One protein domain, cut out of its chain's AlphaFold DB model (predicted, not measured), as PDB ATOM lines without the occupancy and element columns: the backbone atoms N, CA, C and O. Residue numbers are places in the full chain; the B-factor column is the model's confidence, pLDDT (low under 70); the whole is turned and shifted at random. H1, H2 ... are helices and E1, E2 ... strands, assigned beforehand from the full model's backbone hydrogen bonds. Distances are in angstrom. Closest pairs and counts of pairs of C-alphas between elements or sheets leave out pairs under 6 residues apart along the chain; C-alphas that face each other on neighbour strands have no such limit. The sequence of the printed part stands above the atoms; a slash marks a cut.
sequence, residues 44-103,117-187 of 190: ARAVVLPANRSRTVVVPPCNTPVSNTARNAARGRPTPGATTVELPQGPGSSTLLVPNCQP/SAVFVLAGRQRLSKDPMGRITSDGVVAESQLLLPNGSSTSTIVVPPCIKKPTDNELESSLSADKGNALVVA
ATOM      1  N   ALA A  44     174.731 144.164 132.575       79.31
ATOM      2  CA  ALA A  44     175.681 143.765 133.600       79.31
ATOM      3  C   ALA A  44     176.945 144.625 133.539       79.31
ATOM      4  O   ALA A  44     177.214 145.335 132.566       79.31
ATOM      5  N   ARG A  45     177.761 144.514 134.575       85.12
ATOM      6  CA  ARG A  45     179.140 144.971 134.597       85.12
ATOM      7  C   ARG A  45     180.062 143.771 134.497       85.12
ATOM      8  O   ARG A  45     179.984 142.855 135.316       85.12
ATOM      9  N   ALA A  46     180.938 143.778 133.506       86.88
ATOM     10  CA  ALA A  46     181.993 142.789 133.389       86.88
ATOM     11  C   ALA A  46     183.144 143.162 134.328       86.88
ATOM     12  O   ALA A  46     183.617 144.292 134.323       86.88
ATOM     13  N   VAL A  47     183.623 142.212 135.116       88.81
ATOM     14  CA  VAL A  47     184.809 142.356 135.961       88.81
ATOM     15  C   VAL A  47     185.849 141.390 135.435       88.81
ATOM     16  O   VAL A  47     185.663 140.178 135.513       88.81
ATOM     17  N   VAL A  48     186.931 141.920 134.878       89.50
ATOM     18  CA  VAL A  48     188.034 141.136 134.328       89.50
ATOM     19  C   VAL A  48     189.212 141.218 135.278       89.50
ATOM     20  O   VAL A  48     189.807 142.277 135.495       89.50
ATOM     21  N   LEU A  49     189.544 140.070 135.852       90.38
ATOM     22  CA  LEU A  49     190.598 139.918 136.838       90.38
ATOM     23  C   LEU A  49     191.667 138.984 136.275       90.38
ATOM     24  O   LEU A  49     191.320 137.948 135.711       90.38
ATOM     25  N   PRO A  50     192.962 139.284 136.440       90.06
ATOM     26  CA  PRO A  50     194.005 138.310 136.155       90.06
ATOM     27  C   PRO A  50     193.746 137.029 136.962       90.06
ATOM     28  O   PRO A  50     193.301 137.091 138.106       90.06
ATOM     29  N   ALA A  51     194.031 135.862 136.400       90.31
ATOM     30  CA  ALA A  51     193.893 134.578 137.095       90.31
ATOM     31  C   ALA A  51     195.217 134.127 137.744       90.31
ATOM     32  O   ALA A  51     195.312 133.038 138.294       90.31
ATOM     33  N   ASN A  52     196.251 134.978 137.734       89.81
ATOM     34  CA  ASN A  52     197.601 134.653 138.212       89.81
ATOM     35  C   ASN A  52     197.710 134.302 139.712       89.81
ATOM     36  O   ASN A  52     198.780 133.889 140.152       89.81
ATOM     37  N   ARG A  53     196.641 134.481 140.493       91.31
ATOM     38  CA  ARG A  53     196.522 134.065 141.895       91.31
ATOM     39  C   ARG A  53     195.053 133.918 142.279       91.31
ATOM     40  O   ARG A  53     194.192 134.483 141.603       91.31
ATOM     41  N   SER A  54     194.789 133.236 143.392       92.50
ATOM     42  CA  SER A  54     193.444 133.173 143.959       92.50
ATOM     43  C   SER A  54     192.970 134.553 144.414       92.50
ATOM     44  O   SER A  54     193.734 135.324 145.008       92.50
ATOM     45  N   ARG A  55     191.708 134.872 144.128       93.44
ATOM     46  CA  ARG A  55     191.075 136.141 144.507       93.44
ATOM     47  C   ARG A  55     189.654 135.908 144.985       93.44
ATOM     48  O   ARG A  55     188.968 135.025 144.486       93.44
ATOM     49  N   THR A  56     189.198 136.744 145.899       94.81
ATOM     50  CA  THR A  56     187.818 136.751 146.375       94.81
ATOM     51  C   THR A  56     187.119 137.983 145.828       94.81
ATOM     52  O   THR A  56     187.587 139.105 146.020       94.81
ATOM     53  N   VAL A  57     185.988 137.792 145.162       93.75
ATOM     54  CA  VAL A  57     185.112 138.876 144.720       93.75
ATOM     55  C   VAL A  57     183.881 138.890 145.606       93.75
ATOM     56  O   VAL A  57     183.231 137.863 145.782       93.75
ATOM     57  N   VAL A  58     183.563 140.053 146.164       93.75
ATOM     58  CA  VAL A  58     182.400 140.253 147.028       93.75
ATOM     59  C   VAL A  58     181.485 141.283 146.385       93.75
ATOM     60  O   VAL A  58     181.890 142.423 146.151       93.75
ATOM     61  N   VAL A  59     180.246 140.890 146.119       92.00
ATOM     62  CA  VAL A  59     179.206 141.760 145.573       92.00
ATOM     63  C   VAL A  59     178.207 142.070 146.692       92.00
ATOM     64  O   VAL A  59     177.549 141.150 147.184       92.00
ATOM     65  N   PRO A  60     178.111 143.331 147.153       91.06
ATOM     66  CA  PRO A  60     177.161 143.720 148.185       91.06
ATOM     67  C   PRO A  60     175.725 143.661 147.646       91.06
ATOM     68  O   PRO A  60     175.542 143.856 146.446       91.06
ATOM     69  N   PRO A  61     174.709 143.476 148.510       87.62
ATOM     70  CA  PRO A  61     173.310 143.628 148.119       87.62
ATOM     71  C   PRO A  61     173.018 145.018 147.538       87.62
ATOM     72  O   PRO A  61     173.592 146.012 147.983       87.62
ATOM     73  N   CYS A  62     172.037 145.100 146.638       81.75
ATOM     74  CA  CYS A  62     171.642 146.328 145.936       81.75
ATOM     75  C   CYS A  62     171.366 147.554 146.824       81.75
ATOM     76  O   CYS A  62     171.664 148.673 146.425       81.75
ATOM     77  N   ASN A  63     170.843 147.348 148.037       77.75
ATOM     78  CA  ASN A  63     170.487 148.426 148.967       77.75
ATOM     79  C   ASN A  63     171.477 148.578 150.135       77.75
ATOM     80  O   ASN A  63     171.181 149.252 151.119       77.75
ATOM     81  N   THR A  64     172.636 147.918 150.077       80.50
ATOM     82  CA  THR A  64     173.621 147.951 151.165       80.50
ATOM     83  C   THR A  64     174.750 148.929 150.848       80.50
ATOM     84  O   THR A  64     175.343 148.844 149.772       80.50
ATOM     85  N   PRO A  65     175.129 149.818 151.789       86.50
ATOM     86  CA  PRO A  65     176.309 150.655 151.623       86.50
ATOM     87  C   PRO A  65     177.562 149.803 151.386       86.50
ATOM     88  O   PRO A  65     177.957 149.005 152.237       86.50
ATOM     89  N   VAL A  66     178.226 150.017 150.249       89.75
ATOM     90  CA  VAL A  66     179.444 149.292 149.835       89.75
ATOM     91  C   VAL A  66     180.544 149.376 150.896       89.75
ATOM     92  O   VAL A  66     181.299 148.428 151.097       89.75
ATOM     93  N   SER A  67     180.603 150.492 151.627       91.19
ATOM     94  CA  SER A  67     181.539 150.717 152.731       91.19
ATOM     95  C   SER A  67     181.386 149.701 153.869       91.19
ATOM     96  O   SER A  67     182.390 149.306 154.465       91.19
ATOM     97  N   ASN A  68     180.168 149.225 154.149       90.75
ATOM     98  CA  ASN A  68     179.927 148.187 155.154       90.75
ATOM     99  C   ASN A  68     180.488 146.844 154.683       90.75
ATOM    100  O   ASN A  68     181.194 146.170 155.433       90.75
ATOM    101  N   THR A  69     180.243 146.492 153.422       91.88
ATOM    102  CA  THR A  69     180.775 145.268 152.814       91.88
ATOM    103  C   THR A  69     182.294 145.295 152.730       91.88
ATOM    104  O   THR A  69     182.936 144.318 153.106       91.88
ATOM    105  N   ALA A  70     182.884 146.424 152.337       92.62
ATOM    106  CA  ALA A  70     184.331 146.613 152.325       92.62
ATOM    107  C   ALA A  70     184.943 146.488 153.724       92.62
ATOM    108  O   ALA A  70     185.942 145.793 153.895       92.62
ATOM    109  N   ARG A  71     184.317 147.084 154.746       93.94
ATOM    110  CA  ARG A  71     184.762 146.959 156.141       93.94
ATOM    111  C   ARG A  71     184.700 145.514 156.638       93.94
ATOM    112  O   ARG A  71     185.619 145.074 157.324       93.94
ATOM    113  N   ASN A  72     183.632 144.789 156.316       93.88
ATOM    114  CA  ASN A  72     183.479 143.386 156.693       93.88
ATOM    115  C   ASN A  72     184.507 142.508 155.977       93.88
ATOM    116  O   ASN A  72     185.213 141.750 156.639       93.88
ATOM    117  N   ALA A  73     184.673 142.686 154.666       92.25
ATOM    118  CA  ALA A  73     185.659 141.970 153.862       92.25
ATOM    119  C   ALA A  73     187.096 142.223 154.350       92.25
ATOM    120  O   ALA A  73     187.856 141.274 154.520       92.25
ATOM    121  N   ALA A  74     187.443 143.469 154.695       91.94
ATOM    122  CA  ALA A  74     188.743 143.812 155.284       91.94
ATOM    123  C   ALA A  74     189.008 143.107 156.627       91.94
ATOM    124  O   ALA A  74     190.156 142.911 157.010       91.94
ATOM    125  N   ARG A  75     187.948 142.726 157.351       93.25
ATOM    126  CA  ARG A  75     188.013 141.998 158.628       93.25
ATOM    127  C   ARG A  75     187.817 140.486 158.467       93.25
ATOM    128  O   ARG A  75     187.676 139.804 159.479       93.25
ATOM    129  N   GLY A  76     187.734 139.974 157.237       90.62
ATOM    130  CA  GLY A  76     187.433 138.566 156.965       90.62
ATOM    131  C   GLY A  76     186.042 138.128 157.439       90.62
ATOM    132  O   GLY A  76     185.835 136.955 157.735       90.62
ATOM    133  N   ARG A  77     185.091 139.060 157.569       93.50
ATOM    134  CA  ARG A  77     183.717 138.779 158.005       93.50
ATOM    135  C   ARG A  77     182.771 138.724 156.803       93.50
ATOM    136  O   ARG A  77     182.860 139.595 155.933       93.50
ATOM    137  N   PRO A  78     181.829 137.768 156.760       89.06
ATOM    138  CA  PRO A  78     180.799 137.757 155.733       89.06
ATOM    139  C   PRO A  78     179.872 138.965 155.902       89.06
ATOM    140  O   PRO A  78     179.610 139.420 157.016       89.06
ATOM    141  N   THR A  79     179.358 139.481 154.787       89.12
ATOM    142  CA  THR A  79     178.282 140.478 154.810       89.12
ATOM    143  C   THR A  79     176.958 139.778 154.519       89.12
ATOM    144  O   THR A  79     176.867 139.112 153.488       89.12
ATOM    145  N   PRO A  80     175.936 139.909 155.381       87.12
ATOM    146  CA  PRO A  80     174.623 139.324 155.129       87.12
ATOM    147  C   PRO A  80     174.068 139.728 153.756       87.12
ATOM    148  O   PRO A  80     174.095 140.904 153.395       87.12
ATOM    149  N   GLY A  81     173.607 138.743 152.981       84.62
ATOM    150  CA  GLY A  81     173.040 138.941 151.641       84.62
ATOM    151  C   GLY A  81     174.048 139.265 150.530       84.62
ATOM    152  O   GLY A  81     173.642 139.364 149.373       84.62
ATOM    153  N   ALA A  82     175.335 139.448 150.845       89.44
ATOM    154  CA  ALA A  82     176.362 139.644 149.830       89.44
ATOM    155  C   ALA A  82     176.714 138.316 149.156       89.44
ATOM    156  O   ALA A  82     176.838 137.285 149.822       89.44
ATOM    157  N   THR A  83     176.964 138.357 147.853       90.69
ATOM    158  CA  THR A  83     177.465 137.193 147.124       90.69
ATOM    159  C   THR A  83     178.982 137.220 147.119       90.69
ATOM    160  O   THR A  83     179.596 138.219 146.747       90.69
ATOM    161  N   THR A  84     179.592 136.118 147.544       92.31
ATOM    162  CA  THR A  84     181.048 135.956 147.575       92.31
ATOM    163  C   THR A  84     181.440 134.860 146.598       92.31
ATOM    164  O   THR A  84     180.873 133.772 146.631       92.31
ATOM    165  N   VAL A  85     182.404 135.152 145.732       92.44
ATOM    166  CA  VAL A  85     182.969 134.204 144.774       92.44
ATOM    167  C   VAL A  85     184.462 134.100 144.988       92.44
ATOM    168  O   VAL A  85     185.180 135.099 144.947       92.44
ATOM    169  N   GLU A  86     184.931 132.874 145.155       93.06
ATOM    170  CA  GLU A  86     186.347 132.558 145.101       93.06
ATOM    171  C   GLU A  86     186.737 132.213 143.667       93.06
ATOM    172  O   GLU A  86     186.159 131.340 143.021       93.06
ATOM    173  N   LEU A  87     187.726 132.934 143.161       91.38
ATOM    174  CA  LEU A  87     188.320 132.712 141.860       91.38
ATOM    175  C   LEU A  87     189.627 131.962 142.080       91.38
ATOM    176  O   LEU A  87     190.549 132.530 142.679       91.38
ATOM    177  N   PRO A  88     189.728 130.703 141.633       90.62
ATOM    178  CA  PRO A  88     190.957 129.947 141.768       90.62
ATOM    179  C   PRO A  88     192.054 130.538 140.881       90.62
ATOM    180  O   PRO A  88     191.792 131.183 139.862       90.62
ATOM    181  N   GLN A  89     193.304 130.276 141.258       91.00
ATOM    182  CA  GLN A  89     194.435 130.565 140.388       91.00
ATOM    183  C   GLN A  89     194.347 129.719 139.111       91.00
ATOM    184  O   GLN A  89     194.050 128.526 139.151       91.00
ATOM    185  N   GLY A  90     194.669 130.330 137.977       88.25
ATOM    186  CA  GLY A  90     194.710 129.681 136.680       88.25
ATOM    187  C   GLY A  90     195.431 130.525 135.623       88.25
ATOM    188  O   GLY A  90     195.905 131.630 135.887       88.25
ATOM    189  N   PRO A  91     195.553 130.011 134.394       83.00
ATOM    190  CA  PRO A  91     196.155 130.755 133.295       83.00
ATOM    191  C   PRO A  91     195.199 131.819 132.728       83.00
ATOM    192  O   PRO A  91     194.043 131.522 132.426       83.00
ATOM    193  N   GLY A  92     195.709 133.027 132.468       86.44
ATOM    194  CA  GLY A  92     194.978 134.099 131.780       86.44
ATOM    195  C   GLY A  92     194.202 135.017 132.726       86.44
ATOM    196  O   GLY A  92     194.767 135.503 133.705       86.44
ATOM    197  N   SER A  93     192.926 135.258 132.414       87.31
ATOM    198  CA  SER A  93     192.025 136.125 133.183       87.31
ATOM    199  C   SER A  93     190.698 135.419 133.461       87.31
ATOM    200  O   SER A  93     190.227 134.636 132.637       87.31
ATOM    201  N   SER A  94     190.094 135.731 134.602       88.56
ATOM    202  CA  SER A  94     188.734 135.354 134.977       88.56
ATOM    203  C   SER A  94     187.799 136.529 134.729       88.56
ATOM    204  O   SER A  94     188.099 137.659 135.122       88.56
ATOM    205  N   THR A  95     186.657 136.254 134.106       86.62
ATOM    206  CA  THR A  95     185.612 137.255 133.884       86.62
ATOM    207  C   THR A  95     184.394 136.916 134.723       86.62
ATOM    208  O   THR A  95     183.903 135.788 134.700       86.62
ATOM    209  N   LEU A  96     183.891 137.916 135.435       87.38
ATOM    210  CA  LEU A  96     182.649 137.849 136.184       87.38
ATOM    211  C   LEU A  96     181.661 138.850 135.607       87.38
ATOM    212  O   LEU A  96     182.050 139.934 135.181       87.38
ATOM    213  N   LEU A  97     180.384 138.506 135.627       86.12
ATOM    214  CA  LEU A  97     179.298 139.399 135.261       86.12
ATOM    215  C   LEU A  97     178.502 139.726 136.515       86.12
ATOM    216  O   LEU A  97     177.922 138.836 137.137       86.12
ATOM    217  N   VAL A  98     178.486 141.005 136.875       86.94
ATOM    218  CA  VAL A  98     177.693 141.543 137.978       86.94
ATOM    219  C   VAL A  98     176.457 142.214 137.373       86.94
ATOM    220  O   VAL A  98     176.597 143.276 136.770       86.94
ATOM    221  N   PRO A  99     175.264 141.606 137.447       80.56
ATOM    222  CA  PRO A  99     174.042 142.201 136.932       80.56
ATOM    223  C   PRO A  99     173.708 143.510 137.648       80.56
ATOM    224  O   PRO A  99     174.011 143.699 138.831       80.56
ATOM    225  N   ASN A 100     173.030 144.396 136.926       80.06
ATOM    226  CA  ASN A 100     172.480 145.611 137.504       80.06
ATOM    227  C   ASN A 100     171.367 145.277 138.504       80.06
ATOM    228  O   ASN A 100     170.609 144.316 138.339       80.06
ATOM    229  N   CYS A 101     171.228 146.129 139.510       79.31
ATOM    230  CA  CYS A 101     170.097 146.105 140.416       79.31
ATOM    231  C   CYS A 101     168.821 146.436 139.652       79.31
ATOM    232  O   CYS A 101     168.680 147.517 139.082       79.31
ATOM    233  N   GLN A 102     167.879 145.497 139.639       69.50
ATOM    234  CA  GLN A 102     166.567 145.744 139.058       69.50
ATOM    235  C   GLN A 102     165.669 146.400 140.111       69.50
ATOM    236  O   GLN A 102     165.550 145.863 141.216       69.50
ATOM    237  N   PRO A 103     165.000 147.522 139.795       59.38
ATOM    238  CA  PRO A 103     163.888 147.964 140.619       59.38
ATOM    239  C   PRO A 103     162.827 146.857 140.598       59.38
ATOM    240  O   PRO A 103     162.518 146.302 139.540       59.38
ATOM    241  N   SER A 117     172.363 140.358 145.026       64.88
ATOM    242  CA  SER A 117     173.243 140.684 143.917       64.88
ATOM    243  C   SER A 117     173.912 139.402 143.450       64.88
ATOM    244  O   SER A 117     174.749 138.847 144.151       64.88
ATOM    245  N   ALA A 118     173.492 138.876 142.303       69.19
ATOM    246  CA  ALA A 118     174.099 137.687 141.729       69.19
ATOM    247  C   ALA A 118     175.470 138.029 141.137       69.19
ATOM    248  O   ALA A 118     175.817 139.190 140.937       69.19
ATOM    249  N   VAL A 119     176.258 137.009 140.837       78.25
ATOM    250  CA  VAL A 119     177.432 137.156 139.984       78.25
ATOM    251  C   VAL A 119     177.592 135.873 139.192       78.25
ATOM    252  O   VAL A 119     177.487 134.775 139.736       78.25
ATOM    253  N   PHE A 120     177.811 136.013 137.892       78.69
ATOM    254  CA  PHE A 120     178.023 134.882 137.000       78.69
ATOM    255  C   PHE A 120     179.505 134.809 136.668       78.69
ATOM    256  O   PHE A 120     180.077 135.774 136.164       78.69
ATOM    257  N   VAL A 121     180.136 133.677 136.965       79.50
ATOM    258  CA  VAL A 121     181.520 133.421 136.560       79.50
ATOM    259  C   VAL A 121     181.483 132.780 135.185       79.50
ATOM    260  O   VAL A 121     180.893 131.713 135.017       79.50
ATOM    261  N   LEU A 122     182.104 133.420 134.198       74.38
ATOM    262  CA  LEU A 122     182.196 132.842 132.864       74.38
ATOM    263  C   LEU A 122     183.221 131.705 132.884       74.38
ATOM    264  O   LEU A 122     184.394 131.906 133.211       74.38
ATOM    265  N   ALA A 123     182.750 130.494 132.584       58.91
ATOM    266  CA  ALA A 123     183.577 129.299 132.573       58.91
ATOM    267  C   ALA A 123     184.510 129.309 131.356       58.91
ATOM    268  O   ALA A 123     184.080 129.409 130.207       58.91
ATOM    269  N   GLY A 124     185.808 129.155 131.612       55.97
ATOM    270  CA  GLY A 124     186.813 129.130 130.558       55.97
ATOM    271  C   GLY A 124     187.076 130.510 129.958       55.97
ATOM    272  O   GLY A 124     186.392 131.491 130.224       55.97
ATOM    273  N   ARG A 125     188.134 130.584 129.153       54.59
ATOM    274  CA  ARG A 125     188.707 131.799 128.550       54.59
ATOM    275  C   ARG A 125     187.797 132.430 127.484       54.59
ATOM    276  O   ARG A 125     188.285 132.792 126.411       54.59
ATOM    277  N   GLN A 126     186.491 132.509 127.723       57.56
ATOM    278  CA  GLN A 126     185.559 133.138 126.807       57.56
ATOM    279  C   GLN A 126     185.997 134.580 126.600       57.56
ATOM    280  O   GLN A 126     186.029 135.406 127.516       57.56
ATOM    281  N   ARG A 127     186.417 134.851 125.366       55.22
ATOM    282  CA  ARG A 127     186.757 136.195 124.942       55.22
ATOM    283  C   ARG A 127     185.463 136.980 124.893       55.22
ATOM    284  O   ARG A 127     184.580 136.692 124.091       55.22
ATOM    285  N   LEU A 128     185.394 137.974 125.766       66.00
ATOM    286  CA  LEU A 128     184.408 139.034 125.698       66.00
ATOM    287  C   LEU A 128     184.460 139.629 124.291       66.00
ATOM    288  O   LEU A 128     185.493 140.157 123.875       66.00
ATOM    289  N   SER A 129     183.374 139.482 123.539       65.12
ATOM    290  CA  SER A 129     183.272 140.075 122.210       65.12
ATOM    291  C   SER A 129     182.657 141.455 122.360       65.12
ATOM    292  O   SER A 129     181.587 141.585 122.957       65.12
ATOM    293  N   LYS A 130     183.344 142.484 121.857       67.38
ATOM    294  CA  LYS A 130     182.779 143.833 121.788       67.38
ATOM    295  C   LYS A 130     181.782 143.888 120.627       67.38
ATOM    296  O   LYS A 130     182.114 143.488 119.511       67.38
ATOM    297  N   ASP A 131     180.564 144.334 120.897       67.62
ATOM    298  CA  ASP A 131     179.580 144.636 119.864       67.62
ATOM    299  C   ASP A 131     179.957 145.945 119.126       67.62
ATOM    300  O   ASP A 131     180.889 146.647 119.536       67.62
ATOM    301  N   PRO A 132     179.256 146.313 118.036       57.88
ATOM    302  CA  PRO A 132     179.520 147.558 117.308       57.88
ATOM    303  C   PRO A 132     179.339 148.842 118.137       57.88
ATOM    304  O   PRO A 132     179.761 149.906 117.697       57.88
ATOM    305  N   MET A 133     178.705 148.757 119.309       60.19
ATOM    306  CA  MET A 133     178.528 149.848 120.271       60.19
ATOM    307  C   MET A 133     179.572 149.802 121.404       60.19
ATOM    308  O   MET A 133     179.458 150.554 122.367       60.19
ATOM    309  N   GLY A 134     180.578 148.922 121.317       61.78
ATOM    310  CA  GLY A 134     181.625 148.760 122.325       61.78
ATOM    311  C   GLY A 134     181.205 147.958 123.560       61.78
ATOM    312  O   GLY A 134     182.010 147.812 124.481       61.78
ATOM    313  N   ARG A 135     179.985 147.409 123.591       67.31
ATOM    314  CA  ARG A 135     179.462 146.625 124.716       67.31
ATOM    315  C   ARG A 135     180.030 145.228 124.702       67.31
ATOM    316  O   ARG A 135     180.248 144.637 123.650       67.31
ATOM    317  N   ILE A 136     180.217 144.663 125.878       70.19
ATOM    318  CA  ILE A 136     180.785 143.333 126.028       70.19
ATOM    319  C   ILE A 136     179.672 142.297 125.974       70.19
ATOM    320  O   ILE A 136     178.689 142.398 126.694       70.19
ATOM    321  N   THR A 137     179.836 141.271 125.147       66.69
ATOM    322  CA  THR A 137     178.847 140.205 124.974       66.69
ATOM    323  C   THR A 137     179.465 138.837 125.262       66.69
ATOM    324  O   THR A 137     180.591 138.551 124.843       66.69
ATOM    325  N   SER A 138     178.742 138.008 126.018       64.31
ATOM    326  CA  SER A 138     179.069 136.600 126.295       64.31
ATOM    327  C   SER A 138     177.777 135.831 126.581       64.31
ATOM    328  O   SER A 138     176.971 136.269 127.398       64.31
ATOM    329  N   ASP A 139     177.549 134.733 125.851       62.38
ATOM    330  CA  ASP A 139     176.427 133.792 126.023       62.38
ATOM    331  C   ASP A 139     175.038 134.441 126.216       62.38
ATOM    332  O   ASP A 139     174.201 133.978 126.985       62.38
ATOM    333  N   GLY A 140     174.776 135.539 125.495       61.69
ATOM    334  CA  GLY A 140     173.500 136.262 125.542       61.69
ATOM    335  C   GLY A 140     173.380 137.310 126.654       61.69
ATOM    336  O   GLY A 140     172.383 138.031 126.685       61.69
ATOM    337  N   VAL A 141     174.388 137.458 127.517       64.69
ATOM    338  CA  VAL A 141     174.487 138.556 128.489       64.69
ATOM    339  C   VAL A 141     175.294 139.704 127.889       64.69
ATOM    340  O   VAL A 141     176.366 139.499 127.309       64.69
ATOM    341  N   VAL A 142     174.771 140.923 128.029       70.81
ATOM    342  CA  VAL A 142     175.421 142.150 127.559       70.81
ATOM    343  C   VAL A 142     175.898 142.933 128.772       70.81
ATOM    344  O   VAL A 142     175.101 143.411 129.579       70.81
ATOM    345  N   ALA A 143     177.211 143.069 128.905       77.00
ATOM    346  CA  ALA A 143     177.813 143.968 129.862       77.00
ATOM    347  C   ALA A 143     178.011 145.354 129.237       77.00
ATOM    348  O   ALA A 143     178.657 145.507 128.198       77.00
ATOM    349  N   GLU A 144     177.430 146.363 129.881       75.81
ATOM    350  CA  GLU A 144     177.491 147.758 129.438       75.81
ATOM    351  C   GLU A 144     178.754 148.461 129.939       75.81
ATOM    352  O   GLU A 144     179.160 149.451 129.352       75.81
ATOM    353  N   SER A 145     179.400 147.949 130.988       78.50
ATOM    354  CA  SER A 145     180.667 148.484 131.495       78.50
ATOM    355  C   SER A 145     181.644 147.371 131.862       78.50
ATOM    356  O   SER A 145     181.245 146.237 132.151       78.50
ATOM    357  N   GLN A 146     182.931 147.706 131.865       84.31
ATOM    358  CA  GLN A 146     184.023 146.810 132.214       84.31
ATOM    359  C   GLN A 146     184.883 147.389 133.335       84.31
ATOM    360  O   GLN A 146     185.289 148.548 133.307       84.31
ATOM    361  N   LEU A 147     185.219 146.539 134.297       87.31
ATOM    362  CA  LEU A 147     186.284 146.752 135.260       87.31
ATOM    363  C   LEU A 147     187.480 145.892 134.906       87.31
ATOM    364  O   LEU A 147     187.335 144.678 134.752       87.31
ATOM    365  N   LEU A 148     188.660 146.497 134.841       89.25
ATOM    366  CA  LEU A 148     189.910 145.768 134.656       89.25
ATOM    367  C   LEU A 148     190.808 145.940 135.873       89.25
ATOM    368  O   LEU A 148     191.167 147.057 136.244       89.25
ATOM    369  N   LEU A 149     191.214 144.823 136.476       89.38
ATOM    370  CA  LEU A 149     192.322 144.822 137.427       89.38
ATOM    371  C   LEU A 149     193.633 144.640 136.646       89.38
ATOM    372  O   LEU A 149     193.775 143.637 135.941       89.38
ATOM    373  N   PRO A 150     194.600 145.569 136.742       88.00
ATOM    374  CA  PRO A 150     195.846 145.454 136.000       88.00
ATOM    375  C   PRO A 150     196.656 144.223 136.432       88.00
ATOM    376  O   PRO A 150     196.647 143.801 137.595       88.00
ATOM    377  N   ASN A 151     197.401 143.666 135.474       84.12
ATOM    378  CA  ASN A 151     198.354 142.593 135.740       84.12
ATOM    379  C   ASN A 151     199.387 143.039 136.785       84.12
ATOM    380  O   ASN A 151     199.833 144.182 136.787       84.12
ATOM    381  N   GLY A 152     199.766 142.125 137.681       84.00
ATOM    382  CA  GLY A 152     200.700 142.422 138.773       84.00
ATOM    383  C   GLY A 152     200.069 143.062 140.015       84.00
ATOM    384  O   GLY A 152     200.771 143.242 141.006       84.00
ATOM    385  N   SER A 153     198.759 143.344 140.020       86.31
ATOM    386  CA  SER A 153     198.065 143.781 141.238       86.31
ATOM    387  C   SER A 153     198.159 142.729 142.355       86.31
ATOM    388  O   SER A 153     197.842 141.546 142.158       86.31
ATOM    389  N   SER A 154     198.554 143.178 143.550       89.00
ATOM    390  CA  SER A 154     198.645 142.364 144.765       89.00
ATOM    391  C   SER A 154     197.306 142.186 145.489       89.00
ATOM    392  O   SER A 154     197.255 141.451 146.474       89.00
ATOM    393  N   THR A 155     196.224 142.791 144.995       90.94
ATOM    394  CA  THR A 155     194.890 142.693 145.591       90.94
ATOM    395  C   THR A 155     194.383 141.250 145.606       90.94
ATOM    396  O   THR A 155     194.367 140.574 144.569       90.94
ATOM    397  N   SER A 156     193.950 140.791 146.781       92.06
ATOM    398  CA  SER A 156     193.343 139.476 147.012       92.06
ATOM    399  C   SER A 156     191.821 139.541 147.089       92.06
ATOM    400  O   SER A 156     191.163 138.579 146.710       92.06
ATOM    401  N   THR A 157     191.257 140.658 147.547       94.06
ATOM    402  CA  THR A 157     189.815 140.827 147.747       94.06
ATOM    403  C   THR A 157     189.311 142.041 146.981       94.06
ATOM    404  O   THR A 157     189.845 143.139 147.108       94.06
ATOM    405  N   ILE A 158     188.271 141.856 146.178       93.88
ATOM    406  CA  ILE A 158     187.686 142.903 145.347       93.88
ATOM    407  C   ILE A 158     186.224 143.042 145.736       93.88
ATOM    408  O   ILE A 158     185.457 142.090 145.617       93.88
ATOM    409  N   VAL A 159     185.829 144.229 146.184       93.62
ATOM    410  CA  VAL A 159     184.422 144.548 146.428       93.62
ATOM    411  C   VAL A 159     183.873 145.246 145.198       93.62
ATOM    412  O   VAL A 159     184.330 146.336 144.850       93.62
ATOM    413  N   VAL A 160     182.908 144.619 144.532       92.44
ATOM    414  CA  VAL A 160     182.303 145.151 143.307       92.44
ATOM    415  C   VAL A 160     180.855 145.508 143.595       92.44
ATOM    416  O   VAL A 160     180.045 144.595 143.731       92.44
ATOM    417  N   PRO A 161     180.500 146.800 143.695       89.38
ATOM    418  CA  PRO A 161     179.110 147.176 143.852       89.38
ATOM    419  C   PRO A 161     178.310 146.828 142.590       89.38
ATOM    420  O   PRO A 161     178.830 146.989 141.478       89.38
ATOM    421  N   PRO A 162     177.063 146.355 142.742       84.12
ATOM    422  CA  PRO A 162     176.163 146.211 141.611       84.12
ATOM    423  C   PRO A 162     175.781 147.597 141.081       84.12
ATOM    424  O   PRO A 162     175.729 148.561 141.847       84.12
ATOM    425  N   CYS A 163     175.502 147.701 139.781       80.56
ATOM    426  CA  CYS A 163     175.090 148.981 139.212       80.56
ATOM    427  C   CYS A 163     173.653 149.311 139.598       80.56
ATOM    428  O   CYS A 163     172.753 148.487 139.406       80.56
ATOM    429  N   ILE A 164     173.435 150.521 140.101       75.88
ATOM    430  CA  ILE A 164     172.103 151.024 140.457       75.88
ATOM    431  C   ILE A 164     171.501 151.794 139.275       75.88
ATOM    432  O   ILE A 164     170.280 151.824 139.103       75.88
ATOM    433  N   LYS A 165     172.344 152.394 138.429       69.88
ATOM    434  CA  LYS A 165     171.943 153.136 137.233       69.88
ATOM    435  C   LYS A 165     172.578 152.521 135.986       69.88
ATOM    436  O   LYS A 165     173.419 151.627 136.048       69.88
ATOM    437  N   LYS A 166     172.117 152.972 134.817       65.75
ATOM    438  CA  LYS A 166     172.812 152.661 133.566       65.75
ATOM    439  C   LYS A 166     174.122 153.458 133.531       65.75
ATOM    440  O   LYS A 166     174.062 154.652 133.833       65.75
ATOM    441  N   PRO A 167     175.258 152.831 133.186       62.22
ATOM    442  CA  PRO A 167     176.523 153.538 133.046       62.22
ATOM    443  C   PRO A 167     176.405 154.629 131.978       62.22
ATOM    444  O   PRO A 167     175.691 154.466 130.985       62.22
ATOM    445  N   THR A 168     177.091 155.747 132.194       61.31
ATOM    446  CA  THR A 168     177.247 156.782 131.163       61.31
ATOM    447  C   THR A 168     178.357 156.394 130.179       61.31
ATOM    448  O   THR A 168     179.234 155.604 130.523       61.31
ATOM    449  N   ASP A 169     178.354 156.937 128.955       59.53
ATOM    450  CA  ASP A 169     179.306 156.554 127.889       59.53
ATOM    451  C   ASP A 169     180.794 156.735 128.280       59.53
ATOM    452  O   ASP A 169     181.677 156.105 127.702       59.53
ATOM    453  N   ASN A 170     181.084 157.545 129.303       54.47
ATOM    454  CA  ASN A 170     182.436 157.757 129.829       54.47
ATOM    455  C   ASN A 170     182.876 156.705 130.872       54.47
ATOM    456  O   ASN A 170     184.034 156.705 131.283       54.47
ATOM    457  N   GLU A 171     181.987 155.807 131.311       60.31
ATOM    458  CA  GLU A 171     182.235 154.782 132.345       60.31
ATOM    459  C   GLU A 171     182.305 153.353 131.777       60.31
ATOM    460  O   GLU A 171     182.286 152.368 132.521       60.31
ATOM    461  N   LEU A 172     182.393 153.224 130.449       61.97
ATOM    462  CA  LEU A 172     182.404 151.937 129.747       61.97
ATOM    463  C   LEU A 172     183.615 151.069 130.123       61.97
ATOM    464  O   LEU A 172     183.505 149.843 130.139       61.97
ATOM    465  N   GLU A 173     184.752 151.680 130.458       67.06
ATOM    466  CA  GLU A 173     185.960 150.974 130.879       67.06
ATOM    467  C   GLU A 173     186.617 151.711 132.052       67.06
ATOM    468  O   GLU A 173     187.006 152.870 131.941       67.06
ATOM    469  N   SER A 174     186.727 151.045 133.201       76.94
ATOM    470  CA  SER A 174     187.340 151.611 134.401       76.94
ATOM    471  C   SER A 174     188.396 150.660 134.954       76.94
ATOM    472  O   SER A 174     188.176 149.454 135.100       76.94
ATOM    473  N   SER A 175     189.579 151.193 135.241       76.38
ATOM    474  CA  SER A 175     190.661 150.428 135.847       76.38
ATOM    475  C   SER A 175     190.542 150.456 137.369       76.38
ATOM    476  O   SER A 175     190.310 151.492 137.996       76.38
ATOM    477  N   LEU A 176     190.717 149.293 137.988       79.38
ATOM    478  CA  LEU A 176     190.824 149.193 139.435       79.38
ATOM    479  C   LEU A 176     192.220 149.658 139.846       79.38
ATOM    480  O   LEU A 176     193.212 148.965 139.614       79.38
ATOM    481  N   SER A 177     192.286 150.835 140.465       74.12
ATOM    482  CA  SER A 177     193.513 151.325 141.088       74.12
ATOM    483  C   SER A 177     193.731 150.573 142.395       74.12
ATOM    484  O   SER A 177     193.102 150.853 143.411       74.12
ATOM    485  N   ALA A 178     194.589 149.558 142.344       68.62
ATOM    486  CA  ALA A 178     195.071 148.878 143.532       68.62
ATOM    487  C   ALA A 178     196.244 149.677 144.109       68.62
ATOM    488  O   ALA A 178     197.320 149.712 143.508       68.62
ATOM    489  N   ASP A 179     196.050 150.300 145.269       64.50
ATOM    490  CA  ASP A 179     197.162 150.894 146.008       64.50
ATOM    491  C   ASP A 179     198.188 149.809 146.344       64.50
ATOM    492  O   ASP A 179     197.844 148.717 146.814       64.50
ATOM    493  N   LYS A 180     199.471 150.103 146.096       58.06
ATOM    494  CA  LYS A 180     200.576 149.183 146.387       58.06
ATOM    495  C   LYS A 180     200.563 148.824 147.877       58.06
ATOM    496  O   LYS A 180     200.958 149.629 148.710       58.06
ATOM    497  N   GLY A 181     200.126 147.606 148.190       64.56
ATOM    498  CA  GLY A 181     200.082 147.068 149.555       64.56
ATOM    499  C   GLY A 181     198.678 146.779 150.088       64.56
ATOM    500  O   GLY A 181     198.554 146.039 151.062       64.56
ATOM    501  N   ASN A 182     197.620 147.262 149.431       72.56
ATOM    502  CA  ASN A 182     196.254 146.987 149.864       72.56
ATOM    503  C   ASN A 182     195.752 145.645 149.311       72.56
ATOM    504  O   ASN A 182     195.564 145.449 148.108       72.56
ATOM    505  N   ALA A 183     195.499 144.709 150.229       87.75
ATOM    506  CA  ALA A 183     194.899 143.410 149.928       87.75
ATOM    507  C   ALA A 183     193.442 143.534 149.438       87.75
ATOM    508  O   ALA A 183     192.946 142.629 148.769       87.75
ATOM    509  N   LEU A 184     192.781 144.659 149.730       91.62
ATOM    510  CA  LEU A 184     191.398 144.943 149.367       91.62
ATOM    511  C   LEU A 184     191.307 146.148 148.423       91.62
ATOM    512  O   LEU A 184     191.909 147.185 148.689       91.62
ATOM    513  N   VAL A 185     190.513 146.027 147.360       93.38
ATOM    514  CA  VAL A 185     190.131 147.146 146.483       93.38
ATOM    515  C   VAL A 185     188.611 147.236 146.398       93.38
ATOM    516  O   VAL A 185     187.917 146.217 146.378       93.38
ATOM    517  N   VAL A 186     188.092 148.458 146.341       92.19
ATOM    518  CA  VAL A 186     186.671 148.723 146.112       92.19
ATOM    519  C   VAL A 186     186.528 149.301 144.716       92.19
ATOM    520  O   VAL A 186     187.187 150.280 144.376       92.19
ATOM    521  N   ALA A 187     185.689 148.679 143.899       89.81
ATOM    522  CA  ALA A 187     185.421 149.181 142.568       89.81
ATOM    523  C   ALA A 187     184.536 150.440 142.611       89.81
ATOM    524  O   ALA A 187     183.666 150.540 143.484       89.81
TER     525      ALA A 187
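This is residues 44 to 103 and 117 to 187 of the 190 residues of an uncharacterized protein of Thermoleophilaceae bacterium (UniProt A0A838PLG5). Two sheets lie face to face as a sandwich: the strongly twisted, branched sheet of E1, E4, E5, E6 and E8, and the four-stranded sheet of E3, E2, E7 and E9, with helix H1 covering part of the latter's far face. At the other end of the longest axis, E6 bends and the hairpin of E5 and E6 turns out of the face-to-face part. The printed part has 131 residues, with one named helix and nine named strands in the order E1 E2 H1 E3 E4 E5 E6 E7 E8 E9; the second sheet, in the order E3, E2, E7, E9, is mixed. The class is mostly strand, though under half of the residues are in named elements; the whole is compact, with a radius of gyration of the C-alphas of 13.9 A and spans of 42 by 37 by 26 A.

In the branched sheet, E6, residues 141 to 148, has three neighbours and bends by 77 degrees at residue 144. On one side of it is E1, residues 44 to 50, parallel at 43 degrees, with N 46 and O 145 2.8 A apart. On the other side are E5, residues 136 to 138, which forms an antiparallel hairpin with it (N 143 to O 136, 2.7 A), and E8, residues 173 to 175, parallel (N 174 to O 146, 2.9 A). E4, residues 93 to 99, is antiparallel to E1, with N 47 and O 96 2.8 A apart. In the other sheet, E2, residues 55 to 59, is antiparallel to E3, residues 83 to 87 (N 57 to O 85, 2.8 A), and parallel to E7, residues 157 to 159 (N 158 to O 56, 2.8 A). E9, residues 184 to 186, is parallel to E7 (N 159 to O 185, 2.9 A). Between the sheets, the closest C-alphas of E2 and E4 are those of Val 59 and Val 98, 7.7 A apart. H1, residues 66 to 74, is on the sheet of E7 at a height over the sheet of 7.8 A, along the strands, at 7 degrees to E7 on the local plane. It is over E7, and only just not over E9, on which 2 of its C-alphas fall; its closest C-alphas to E7 are those of Ala 70 and Val 159, 6.2 A. Every O i to N i+4 pair in H1 is within hydrogen-bond range.

E1 begins at C-alpha 44, (175.681, 143.765, 133.600), and measures 19.3 A, as does E4; E6 measures 18.1 A. E2 measures 13.2 A, E3 12.9 A and H1 12.1 A, with C-alpha 66 at (179.444, 149.292, 149.835). E5, E7, E8 and E9 have three residues each; E9 ends at C-alpha 186, (186.671, 148.723, 146.112).

The two farthest C-alphas, of Arg 75 and Pro 132, are 42.5 A apart. Residues 104 to 116 are not printed, and C-alphas 103 and 117 are 12.3 A apart across the cut. The link from E7 to E8 is long, with 13 residues. Mean pLDDT of the printed part is 80.4; 35 residues are under 70, among them residues 123 to 135 and 165 to 173.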